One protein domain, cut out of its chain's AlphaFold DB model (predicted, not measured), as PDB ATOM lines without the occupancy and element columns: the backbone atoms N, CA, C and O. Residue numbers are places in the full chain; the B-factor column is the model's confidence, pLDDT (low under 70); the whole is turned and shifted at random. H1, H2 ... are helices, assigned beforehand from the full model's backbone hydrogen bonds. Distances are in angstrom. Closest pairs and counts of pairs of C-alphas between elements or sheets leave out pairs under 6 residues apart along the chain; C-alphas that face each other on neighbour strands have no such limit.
ATOM      1  N   ARG A  69     328.171 289.618 285.201       91.75
ATOM      2  CA  ARG A  69     326.844 289.704 284.568       91.75
ATOM      3  C   ARG A  69     326.401 291.147 284.342       91.75
ATOM      4  O   ARG A  69     325.876 291.453 283.278       91.75
ATOM      5  N   LEU A  70     326.644 292.035 285.307       88.88
ATOM      6  CA  LEU A  70     326.342 293.460 285.182       88.88
ATOM      7  C   LEU A  70     327.140 294.098 284.039       88.88
ATOM      8  O   LEU A  70     326.582 294.846 283.240       88.88
ATOM      9  N   THR A  71     328.426 293.762 283.935       88.75
ATOM     10  CA  THR A  71     329.303 294.264 282.871       88.75
ATOM     11  C   THR A  71     328.843 293.775 281.500       88.75
ATOM     12  O   THR A  71     328.810 294.552 280.549       88.75
ATOM     13  N   GLU A  72     328.447 292.507 281.388       90.19
ATOM     14  CA  GLU A  72     327.953 291.953 280.126       90.19
ATOM     15  C   GLU A  72     326.605 292.551 279.707       90.19
ATOM     16  O   GLU A  72     326.407 292.868 278.532       90.19
ATOM     17  N   GLN A  73     325.704 292.790 280.664       91.44
ATOM     18  CA  GLN A  73     324.448 293.488 280.392       91.44
ATOM     19  C   GLN A  73     324.706 294.921 279.917       91.44
ATOM     20  O   GLN A  73     324.206 295.312 278.868       91.44
ATOM     21  N   ALA A  74     325.549 295.676 280.628       90.88
ATOM     22  CA  ALA A  74     325.897 297.043 280.243       90.88
ATOM     23  C   ALA A  74     326.536 297.099 278.846       90.88
ATOM     24  O   ALA A  74     326.234 297.994 278.056       90.88
ATOM     25  N   ARG A  75     327.386 296.118 278.511       93.81
ATOM     26  CA  ARG A  75     327.970 295.978 277.172       93.81
ATOM     27  C   ARG A  75     326.896 295.726 276.115       93.81
ATOM     28  O   ARG A  75     326.946 296.346 275.058       93.81
ATOM     29  N   THR A  76     325.949 294.834 276.401       93.62
ATOM     30  CA  THR A  76     324.838 294.496 275.497       93.62
ATOM     31  C   THR A  76     323.970 295.722 275.224       93.62
ATOM     32  O   THR A  76     323.756 296.075 274.065       93.62
ATOM     33  N   ASP A  77     323.557 296.428 276.277       95.50
ATOM     34  CA  ASP A  77     322.714 297.624 276.178       95.50
ATOM     35  C   ASP A  77     323.427 298.748 275.407       95.50
ATOM     36  O   ASP A  77     322.846 299.389 274.525       95.50
ATOM     37  N   ALA A  78     324.716 298.964 275.694       95.38
ATOM     38  CA  ALA A  78     325.536 299.930 274.971       95.38
ATOM     39  C   ALA A  78     325.677 299.555 273.489       95.38
ATOM     40  O   ALA A  78     325.527 300.416 272.620       95.38
ATOM     41  N   ALA A  79     325.936 298.279 273.188       97.25
ATOM     42  CA  ALA A  79     326.064 297.801 271.819       97.25
ATOM     43  C   ALA A  79     324.776 298.020 271.017       97.25
ATOM     44  O   ALA A  79     324.838 298.469 269.872       97.25
ATOM     45  N   GLU A  80     323.617 297.774 271.631       97.00
ATOM     46  CA  GLU A  80     322.311 298.033 271.026       97.00
ATOM     47  C   GLU A  80     322.078 299.509 270.732       97.00
ATOM     48  O   GLU A  80     321.751 299.858 269.592       97.00
ATOM     49  N   GLY A  81     322.290 300.380 271.719       96.19
ATOM     50  CA  GLY A  81     322.127 301.821 271.542       96.19
ATOM     51  C   GLY A  81     323.038 302.382 270.448       96.19
ATOM     52  O   GLY A  81     322.582 303.122 269.574       96.19
ATOM     53  N   ILE A  82     324.314 301.987 270.446       97.50
ATOM     54  CA  ILE A  82     325.295 302.455 269.460       97.50
ATOM     55  C   ILE A  82     324.973 301.920 268.062       97.50
ATOM     56  O   ILE A  82     325.042 302.674 267.093       97.50
ATOM     57  N   ALA A  83     324.577 300.652 267.932       98.00
ATOM     58  CA  ALA A  83     324.190 300.090 266.641       98.00
ATOM     59  C   ALA A  83     323.014 300.854 266.011       98.00
ATOM     60  O   ALA A  83     323.073 301.168 264.822       98.00
ATOM     61  N   ARG A  84     322.014 301.253 266.816       97.62
ATOM     62  CA  ARG A  84     320.885 302.077 266.342       97.62
ATOM     63  C   ARG A  84     321.353 303.416 265.790       97.62
ATOM     64  O   ARG A  84     320.882 303.841 264.738       97.62
ATOM     65  N   LEU A  85     322.300 304.064 266.469       97.81
ATOM     66  CA  LEU A  85     322.895 305.315 265.994       97.81
ATOM     67  C   LEU A  85     323.647 305.119 264.675       97.81
ATOM     68  O   LEU A  85     323.492 305.926 263.763       97.81
ATOM     69  N   ILE A  86     324.423 304.042 264.545       98.12
ATOM     70  CA  ILE A  86     325.175 303.740 263.320       98.12
ATOM     71  C   ILE A  86     324.230 303.485 262.143       98.12
ATOM     72  O   ILE A  86     324.447 304.041 261.067       98.12
ATOM     73  N   VAL A  87     323.172 302.691 262.326       97.75
ATOM     74  CA  VAL A  87     322.179 302.422 261.269       97.75
ATOM     75  C   VAL A  87     321.441 303.704 260.875       97.75
ATOM     76  O   VAL A  87     321.355 304.018 259.690       97.75
ATOM     77  N   ALA A  88     320.996 304.503 261.851       97.88
ATOM     78  CA  ALA A  88     320.350 305.788 261.587       97.88
ATOM     79  C   ALA A  88     321.266 306.739 260.795       97.88
ATOM     80  O   ALA A  88     320.854 307.300 259.779       97.88
ATOM     81  N   ALA A  89     322.531 306.864 261.202       97.94
ATOM     82  CA  ALA A  89     323.526 307.669 260.501       97.94
ATOM     83  C   ALA A  89     323.821 307.142 259.084       97.94
ATOM     84  O   ALA A  89     323.955 307.934 258.153       97.94
ATOM     85  N   THR A  90     323.854 305.817 258.896       96.38
ATOM     86  CA  THR A  90     324.013 305.168 257.578       96.38
ATOM     87  C   THR A  90     322.868 305.542 256.629       96.38
ATOM     88  O   THR A  90     323.081 305.715 255.429       96.38
ATOM     89  N   TRP A  91     321.655 305.731 257.156       95.50
ATOM     90  CA  TRP A  91     320.491 306.205 256.397       95.50
ATOM     91  C   TRP A  91     320.361 307.732 256.324       95.50
ATOM     92  O   TRP A  91     319.377 308.242 255.787       95.50
ATOM     93  N   GLY A  92     321.368 308.468 256.795       95.75
ATOM     94  CA  GLY A  92     321.436 309.919 256.671       95.75
ATOM     95  C   GLY A  92     320.692 310.689 257.760       95.75
ATOM     96  O   GLY A  92     320.379 311.859 257.540       95.75
ATOM     97  N   ASP A  93     320.409 310.078 258.916       98.12
ATOM     98  CA  ASP A  93     319.882 310.816 260.066       98.12
ATOM     99  C   ASP A  93     320.913 311.866 260.536       98.12
ATOM    100  O   ASP A  93     322.023 311.506 260.950       98.12
ATOM    101  N   PRO A  94     320.582 313.170 260.472       97.19
ATOM    102  CA  PRO A  94     321.539 314.228 260.765       97.19
ATOM    103  C   PRO A  94     321.915 314.291 262.249       97.19
ATOM    104  O   PRO A  94     323.057 314.624 262.556       97.19
ATOM    105  N   ALA A  95     321.003 313.945 263.161       97.50
ATOM    106  CA  ALA A  95     321.274 313.972 264.596       97.50
ATOM    107  C   ALA A  95     322.203 312.819 265.002       97.50
ATOM    108  O   ALA A  95     323.120 313.010 265.802       97.50
ATOM    109  N   ALA A  96     322.016 311.635 264.413       97.94
ATOM    110  CA  ALA A  96     322.916 310.505 264.613       97.94
ATOM    111  C   ALA A  96     324.317 310.793 264.047       97.94
ATOM    112  O   ALA A  96     325.316 310.528 264.717       97.94
ATOM    113  N   LEU A  97     324.401 311.384 262.850       97.31
ATOM    114  CA  LEU A  97     325.672 311.798 262.245       97.31
ATOM    115  C   LEU A  97     326.410 312.833 263.104       97.31
ATOM    116  O   LEU A  97     327.611 312.686 263.338       97.31
ATOM    117  N   GLU A  98     325.703 313.853 263.590       97.19
ATOM    118  CA  GLU A  98     326.267 314.883 264.467       97.19
ATOM    119  C   GLU A  98     326.792 314.274 265.772       97.19
ATOM    120  O   GLU A  98     327.945 314.502 266.139       97.19
ATOM    121  N   LEU A  99     325.998 313.425 266.431       97.62
ATOM    122  CA  LEU A  99     326.401 312.773 267.674       97.62
ATOM    123  C   LEU A  99     327.662 311.913 267.491       97.62
ATOM    124  O   LEU A  99     328.601 312.028 268.278       97.62
ATOM    125  N   LEU A 100     327.714 311.076 266.450       97.00
ATOM    126  CA  LEU A 100     328.886 310.240 266.167       97.00
ATOM    127  C   LEU A 100     330.119 311.081 265.802       97.00
ATOM    128  O   LEU A 100     331.236 310.734 266.193       97.00
ATOM    129  N   SER A 101     329.931 312.201 265.097       96.06
ATOM    130  CA  SER A 101     331.018 313.137 264.795       96.06
ATOM    131  C   SER A 101     331.578 313.774 266.065       96.06
ATOM    132  O   SER A 101     332.795 313.763 266.250       96.06
ATOM    133  N   ASN A 102     330.707 314.248 266.960       96.81
ATOM    134  CA  ASN A 102     331.101 314.859 268.230       96.81
ATOM    135  C   ASN A 102     331.846 313.860 269.127       96.81
ATOM    136  O   ASN A 102     332.853 314.207 269.736       96.81
ATOM    137  N   LEU A 103     331.408 312.595 269.165       95.94
ATOM    138  CA  LEU A 103     332.112 311.539 269.901       95.94
ATOM    139  C   LEU A 103     333.527 311.299 269.359       95.94
ATOM    140  O   LEU A 103     334.462 311.102 270.134       95.94
ATOM    141  N   ARG A 104     333.704 311.307 268.033       96.44
ATOM    142  CA  ARG A 104     335.029 311.171 267.412       96.44
ATOM    143  C   ARG A 104     335.914 312.385 267.694       96.44
ATOM    144  O   ARG A 104     337.110 312.210 267.921       96.44
ATOM    145  N   GLU A 105     335.351 313.587 267.649       96.75
ATOM    146  CA  GLU A 105     336.070 314.829 267.944       96.75
ATOM    147  C   GLU A 105     336.561 314.844 269.392       96.75
ATOM    148  O   GLU A 105     337.768 314.924 269.599       96.75
ATOM    149  N   ALA A 106     335.680 314.590 270.364       96.19
ATOM    150  CA  ALA A 106     336.059 314.462 271.773       96.19
ATOM    151  C   ALA A 106     337.149 313.393 271.982       96.19
ATOM    152  O   ALA A 106     338.154 313.631 272.643       96.19
ATOM    153  N   ALA A 107     337.023 312.232 271.329       95.19
ATOM    154  CA  ALA A 107     338.051 311.190 271.380       95.19
ATOM    155  C   ALA A 107     339.405 311.628 270.782       95.19
ATOM    156  O   ALA A 107     340.451 311.106 271.167       95.19
ATOM    157  N   THR A 108     339.401 312.543 269.815       95.19
ATOM    158  CA  THR A 108     340.628 313.113 269.245       95.19
ATOM    159  C   THR A 108     341.236 314.136 270.201       95.19
ATOM    160  O   THR A 108     342.440 314.107 270.437       95.19
ATOM    161  N   GLU A 109     340.412 315.001 270.791       96.31
ATOM    162  CA  GLU A 109     340.840 315.995 271.783       96.31
ATOM    163  C   GLU A 109     341.461 315.343 273.026       96.31
ATOM    164  O   GLU A 109     342.479 315.820 273.530       96.31
ATOM    165  N   ASP A 110     340.928 314.194 273.445       94.69
ATOM    166  CA  ASP A 110     341.437 313.400 274.568       94.69
ATOM    167  C   ASP A 110     342.661 312.521 274.207       94.69
ATOM    168  O   ASP A 110     343.170 311.779 275.052       94.69
ATOM    169  N   GLY A 111     343.155 312.561 272.960       93.00
ATOM    170  CA  GLY A 111     344.331 311.787 272.517       93.00
ATOM    171  C   GLY A 111     344.109 310.266 272.456       93.00
ATOM    172  O   GLY A 111     345.047 309.456 272.533       93.00
ATOM    173  N   ILE A 112     342.850 309.838 272.337       92.69
ATOM    174  CA  ILE A 112     342.452 308.430 272.221       92.69
ATOM    175  C   ILE A 112     342.106 308.072 270.769       92.69
ATOM    176  O   ILE A 112     341.148 307.343 270.496       92.69
ATOM    177  N   GLU A 113     342.925 308.523 269.812       92.75
ATOM    178  CA  GLU A 113     342.759 308.178 268.397       92.75
ATOM    179  C   GLU A 113     342.864 306.670 268.187       92.75
ATOM    180  O   GLU A 113     343.711 305.998 268.782       92.75
ATOM    181  N   GLY A 114     342.006 306.130 267.322       93.19
ATOM    182  CA  GLY A 114     341.909 304.686 267.120       93.19
ATOM    183  C   GLY A 114     340.973 303.973 268.103       93.19
ATOM    184  O   GLY A 114     341.004 302.747 268.167       93.19
ATOM    185  N   SER A 115     340.183 304.719 268.883       96.00
ATOM    186  CA  SER A 115     339.135 304.205 269.776       96.00
ATOM    187  C   SER A 115     337.866 303.769 269.031       96.00
ATOM    188  O   SER A 115     337.734 303.947 267.819       96.00
ATOM    189  N   LEU A 116     336.883 303.254 269.778       96.06
ATOM    190  CA  LEU A 116     335.548 302.920 269.262       96.06
ATOM    191  C   LEU A 116     334.885 304.088 268.515       96.06
ATOM    192  O   LEU A 116     334.331 303.877 267.442       96.06
ATOM    193  N   ALA A 117     335.019 305.321 269.014       95.81
ATOM    194  CA  ALA A 117     334.456 306.506 268.363       95.81
ATOM    195  C   ALA A 117     334.968 306.696 266.922       95.81
ATOM    196  O   ALA A 117     334.231 307.129 266.038       95.81
ATOM    197  N   HIS A 118     336.219 306.307 266.656       96.06
ATOM    198  CA  HIS A 118     336.798 306.334 265.314       96.06
ATOM    199  C   HIS A 118     336.302 305.173 264.445       96.06
ATOM    200  O   HIS A 118     336.119 305.348 263.238       96.06
ATOM    201  N   ALA A 119     336.069 304.007 265.052       97.31
ATOM    202  CA  ALA A 119     335.516 302.843 264.368       97.31
ATOM    203  C   ALA A 119     334.080 303.090 263.883       97.31
ATOM    204  O   ALA A 119     333.737 302.662 262.783       97.31
ATOM    205  N   PHE A 120     333.270 303.842 264.637       97.56
ATOM    206  CA  PHE A 120     331.878 304.128 264.265       97.56
ATOM    207  C   PHE A 120     331.758 304.792 262.895       97.56
ATOM    208  O   PHE A 120     330.844 304.464 262.149       97.56
ATOM    209  N   VAL A 121     332.699 305.661 262.515       94.38
ATOM    210  CA  VAL A 121     332.681 306.306 261.193       94.38
ATOM    211  C   VAL A 121     332.881 305.294 260.068       94.38
ATOM    212  O   VAL A 121     332.108 305.296 259.118       94.38
ATOM    213  N   ALA A 122     333.847 304.379 260.197       95.56
ATOM    214  CA  ALA A 122     334.011 303.304 259.217       95.56
ATOM    215  C   ALA A 122     332.766 302.406 259.151       95.56
ATOM    216  O   ALA A 122     332.389 301.939 258.080       95.56
ATOM    217  N   MET A 123     332.092 302.195 260.284       97.69
ATOM    218  CA  MET A 123     330.840 301.442 260.322       97.69
ATOM    219  C   MET A 123     329.692 302.205 259.640       97.69
ATOM    220  O   MET A 123     328.928 301.597 258.897       97.69
ATOM    221  N   VAL A 124     329.588 303.525 259.793       97.19
ATOM    222  CA  VAL A 124     328.631 304.338 259.017       97.19
ATOM    223  C   VAL A 124     328.922 304.249 257.511       97.19
ATOM    224  O   VAL A 124     328.002 304.194 256.704       97.19
ATOM    225  N   GLU A 125     330.196 304.145 257.124       94.81
ATOM    226  CA  GLU A 125     330.632 303.937 255.732       94.81
ATOM    227  C   GLU A 125     330.435 302.492 255.220       94.81
ATOM    228  O   GLU A 125     330.712 302.207 254.054       94.81
ATOM    229  N   GLY A 126     329.934 301.580 256.060       95.25
ATOM    230  CA  GLY A 126     329.576 300.210 255.676       95.25
ATOM    231  C   GLY A 126     330.580 299.123 256.070       95.25
ATOM    232  O   GLY A 126     330.362 297.960 255.742       95.25
ATOM    233  N   GLU A 127     331.654 299.445 256.796       97.12
ATOM    234  CA  GLU A 127     332.597 298.431 257.283       97.12
ATOM    235  C   GLU A 127     331.945 297.524 258.345       97.12
ATOM    236  O   GLU A 127     331.339 297.994 259.313       97.12
ATOM    237  N   ARG A 128     332.060 296.206 258.170       96.00
ATOM    238  CA  ARG A 128     331.470 295.174 259.048       96.00
ATOM    239  C   ARG A 128     332.447 294.036 259.353       96.00
ATOM    240  O   ARG A 128     332.068 293.098 260.061       96.00
ATOM    241  N   ASP A 129     333.656 294.058 258.799       97.06
ATOM    242  CA  ASP A 129     334.706 293.096 259.106       97.06
ATOM    243  C   ASP A 129     335.360 293.465 260.443       97.06
ATOM    244  O   ASP A 129     336.103 294.438 260.573       97.06
ATOM    245  N   ILE A 130     335.076 292.649 261.459       96.06
ATOM    246  CA  ILE A 130     335.592 292.831 262.816       96.06
ATOM    247  C   ILE A 130     337.123 292.794 262.823       96.06
ATOM    248  O   ILE A 130     337.744 293.595 263.516       96.06
ATOM    249  N   ALA A 131     337.750 291.900 262.052       96.19
ATOM    250  CA  ALA A 131     339.203 291.782 262.032       96.19
ATOM    251  C   ALA A 131     339.845 293.025 261.404       96.19
ATOM    252  O   ALA A 131     340.836 293.536 261.930       96.19
ATOM    253  N   ALA A 132     339.250 293.552 260.330       96.50
ATOM    254  CA  ALA A 132     339.694 294.798 259.711       96.50
ATOM    255  C   ALA A 132     339.526 295.997 260.659       96.50
ATOM    256  O   ALA A 132     340.451 296.800 260.806       96.50
ATOM    257  N   LEU A 133     338.384 296.093 261.351       96.69
ATOM    258  CA  LEU A 133     338.116 297.159 262.319       96.69
ATOM    259  C   LEU A 133     339.078 297.100 263.511       96.69
ATOM    260  O   LEU A 133     339.670 298.118 263.849       96.69
ATOM    261  N   VAL A 134     339.301 295.927 264.108       96.06
ATOM    262  CA  VAL A 134     340.252 295.760 265.226       96.06
ATOM    263  C   VAL A 134     341.678 296.111 264.795       96.06
ATOM    264  O   VAL A 134     342.395 296.787 265.531       96.06
ATOM    265  N   ALA A 135     342.094 295.703 263.592       95.69
ATOM    266  CA  ALA A 135     343.419 296.032 263.072       95.69
ATOM    267  C   ALA A 135     343.592 297.539 262.808       95.69
ATOM    268  O   ALA A 135     344.670 298.089 263.035       95.69
ATOM    269  N   ARG A 136     342.537 298.210 262.332       96.31
ATOM    270  CA  ARG A 136     342.544 299.649 262.026       96.31
ATOM    271  C   ARG A 136     342.394 300.526 263.272       96.31
ATOM    272  O   ARG A 136     342.938 301.628 263.300       96.31
ATOM    273  N   TYR A 137     341.682 300.043 264.286       96.75
ATOM    274  CA  TYR A 137     341.336 300.768 265.510       96.75
ATOM    275  C   TYR A 137     341.826 299.997 266.749       96.75
ATOM    276  O   TYR A 137     341.025 299.457 267.508       96.75
ATOM    277  N   PRO A 138     343.151 299.933 266.984       93.31
ATOM    278  CA  PRO A 138     343.735 299.081 268.023       93.31
ATOM    279  C   PRO A 138     343.430 299.534 269.457       93.31
ATOM    280  O   PRO A 138     343.660 298.771 270.392       93.31
ATOM    281  N   LYS A 139     342.932 300.765 269.653       94.62
ATOM    282  CA  LYS A 139     342.470 301.254 270.963       94.62
ATOM    283  C   LYS A 139     340.971 300.998 271.183       94.62
ATOM    284  O   LYS A 139     340.446 301.360 272.232       94.62
ATOM    285  N   ALA A 140     340.257 300.429 270.211       93.94
ATOM    286  CA  ALA A 140     338.869 300.029 270.390       93.94
ATOM    287  C   ALA A 140     338.794 298.751 271.235       93.94
ATOM    288  O   ALA A 140     339.485 297.769 270.962       93.94
ATOM    289  N   GLU A 141     337.931 298.743 272.252       92.88
ATOM    290  CA  GLU A 141     337.678 297.533 273.035       92.88
ATOM    291  C   GLU A 141     337.025 296.481 272.128       92.88
ATOM    292  O   GLU A 141     335.910 296.665 271.634       92.88
ATOM    293  N   SER A 142     337.756 295.397 271.860       93.75
ATOM    294  CA  SER A 142     337.413 294.434 270.806       93.75
ATOM    295  C   SER A 142     336.079 293.718 271.024       93.75
ATOM    296  O   SER A 142     335.389 293.389 270.057       93.75
ATOM    297  N   THR A 143     335.688 293.496 272.277       93.81
ATOM    298  CA  THR A 143     334.468 292.764 272.621       93.81
ATOM    299  C   THR A 143     333.240 293.635 272.375       93.81
ATOM    300  O   THR A 143     332.305 293.195 271.712       93.81
ATOM    301  N   LEU A 144     333.251 294.890 272.834       95.50
ATOM    302  CA  LEU A 144     332.203 295.870 272.568       95.50
ATOM    303  C   LEU A 144     332.125 296.191 271.073       95.50
ATOM    304  O   LEU A 144     331.031 296.211 270.522       95.50
ATOM    305  N   LEU A 145     333.261 296.349 270.386       96.81
ATOM    306  CA  LEU A 145     333.282 296.518 268.929       96.81
ATOM    307  C   LEU A 145     332.584 295.349 268.217       96.81
ATOM    308  O   LEU A 145     331.738 295.562 267.350       96.81
ATOM    309  N   SER A 146     332.904 294.115 268.613       96.38
ATOM    310  CA  SER A 146     332.284 292.908 268.056       96.38
ATOM    311  C   SER A 146     330.780 292.858 268.338       96.38
ATOM    312  O   SER A 146     330.003 292.541 267.436       96.38
ATOM    313  N   ALA A 147     330.363 293.214 269.557       96.94
ATOM    314  CA  ALA A 147     328.956 293.278 269.944       96.94
ATOM    315  C   ALA A 147     328.181 294.319 269.116       96.94
ATOM    316  O   ALA A 147     327.103 294.015 268.608       96.94
ATOM    317  N   ILE A 148     328.751 295.510 268.895       98.12
ATOM    318  CA  ILE A 148     328.134 296.556 268.064       98.12
ATOM    319  C   ILE A 148     327.998 296.077 266.616       98.12
ATOM    320  O   ILE A 148     326.919 296.187 266.043       98.12
ATOM    321  N   VAL A 149     329.055 295.510 266.016       97.56
ATOM    322  CA  VAL A 149     328.997 294.992 264.634       97.56
ATOM    323  C   VAL A 149     327.917 293.921 264.495       97.56
ATOM    324  O   VAL A 149     327.160 293.932 263.524       97.56
ATOM    325  N   GLN A 150     327.823 293.009 265.464       96.62
ATOM    326  CA  GLN A 150     326.785 291.988 265.468       96.62
ATOM    327  C   GLN A 150     325.388 292.612 265.530       96.62
ATOM    328  O   GLN A 150     324.498 292.196 264.790       96.62
ATOM    329  N   GLN A 151     325.200 293.631 266.361       97.56
ATOM    330  CA  GLN A 151     323.908 294.276 266.540       97.56
ATOM    331  C   GLN A 151     323.501 295.165 265.356       97.56
ATOM    332  O   GLN A 151     322.320 295.215 265.020       97.56
ATOM    333  N   VAL A 152     324.460 295.795 264.669       97.12
ATOM    334  CA  VAL A 152     324.211 296.491 263.394       97.12
ATOM    335  C   VAL A 152     323.687 295.505 262.351       97.12
ATOM    336  O   VAL A 152     322.672 295.776 261.720       97.12
ATOM    337  N   ARG A 153     324.307 294.324 262.226       96.06
ATOM    338  CA  ARG A 153     323.842 293.285 261.288       96.06
ATOM    339  C   ARG A 153     322.420 292.824 261.587       96.06
ATOM    340  O   ARG A 153     321.670 292.579 260.654       96.06
ATOM    341  N   VAL A 154     322.059 292.692 262.867       95.69
ATOM    342  CA  VAL A 154     320.685 292.356 263.271       95.69
ATOM    343  C   VAL A 154     319.720 293.439 262.787       95.69
ATOM    344  O   VAL A 154     318.768 293.127 262.081       95.69
ATOM    345  N   GLN A 155     320.008 294.707 263.080       93.25
ATOM    346  CA  GLN A 155     319.126 295.830 262.741       93.25
ATOM    347  C   GLN A 155     319.008 296.096 261.234       93.25
ATOM    348  O   GLN A 155     317.978 296.569 260.780       93.25
ATOM    349  N   GLU A 156     320.037 295.791 260.441       90.19
ATOM    350  CA  GLU A 156     319.982 295.905 258.974       90.19
ATOM    351  C   GLU A 156     319.116 294.817 258.314       90.19
ATOM    352  O   GLU A 156     318.770 294.936 257.138       90.19
ATOM    353  N   THR A 157     318.799 293.743 259.044       89.06
ATOM    354  CA  THR A 157     317.965 292.630 258.557       89.06
ATOM    355  C   THR A 157     316.505 292.690 259.008       89.06
ATOM    356  O   THR A 157     315.705 291.884 258.528       89.06
ATOM    357  N   GLU A 158     316.169 293.617 259.908       76.94
ATOM    358  CA  GLU A 158     314.804 293.897 260.383       76.94
ATOM    359  C   GLU A 158     314.088 294.916 259.484       76.94
ATOM    360  O   GLU A 158     312.888 294.688 259.199       76.94
TER     361      GLU A 158
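Overview. This is residues 69 to 158 of the 158 residues of an uncharacterized protein of Halothiobacillus sp. LS2 (UniProt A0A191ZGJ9). H1 and H5 cross as an X, H2 makes a V with H1's later end, H3 folds back on H2 near the core, and short H4 packs on H5. The printed part has 90 residues with five named helices, H1 to H5 in chain order: all helix. It is compact, radius of gyration of the C-alphas 12.3 A, spanning 35 by 33 by 25 A.

Along the chain. Find C-alpha 69 at (326.844, 289.704, 284.568); H1, residues 69 to 90, runs 31.2 A from there. Next come H2, 94 to 109, H3, 116 to 124, H4, 130 to 136, and H5, 142 to 157, ending at (317.965, 292.630, 258.557).

Arrangement. Look at C-alphas 79 and 148, 4.5 A apart, the closest where the hub H1 touches H5, a steep tilt of 51 degrees. H2 and H3 form a helical hairpin, closest C-alphas 104 and 117, 4.8 A. H4 is apart from H1. Every O i to N i+4 pair is within hydrogen-bond range in H1, H2, H4 and H5; in H3, 3 of 5.

Size, cuts and confidence. C-alphas 111 and 158 are farthest apart, 36.6 A. The printed part has no cut, no long link and no residue under pLDDT 70.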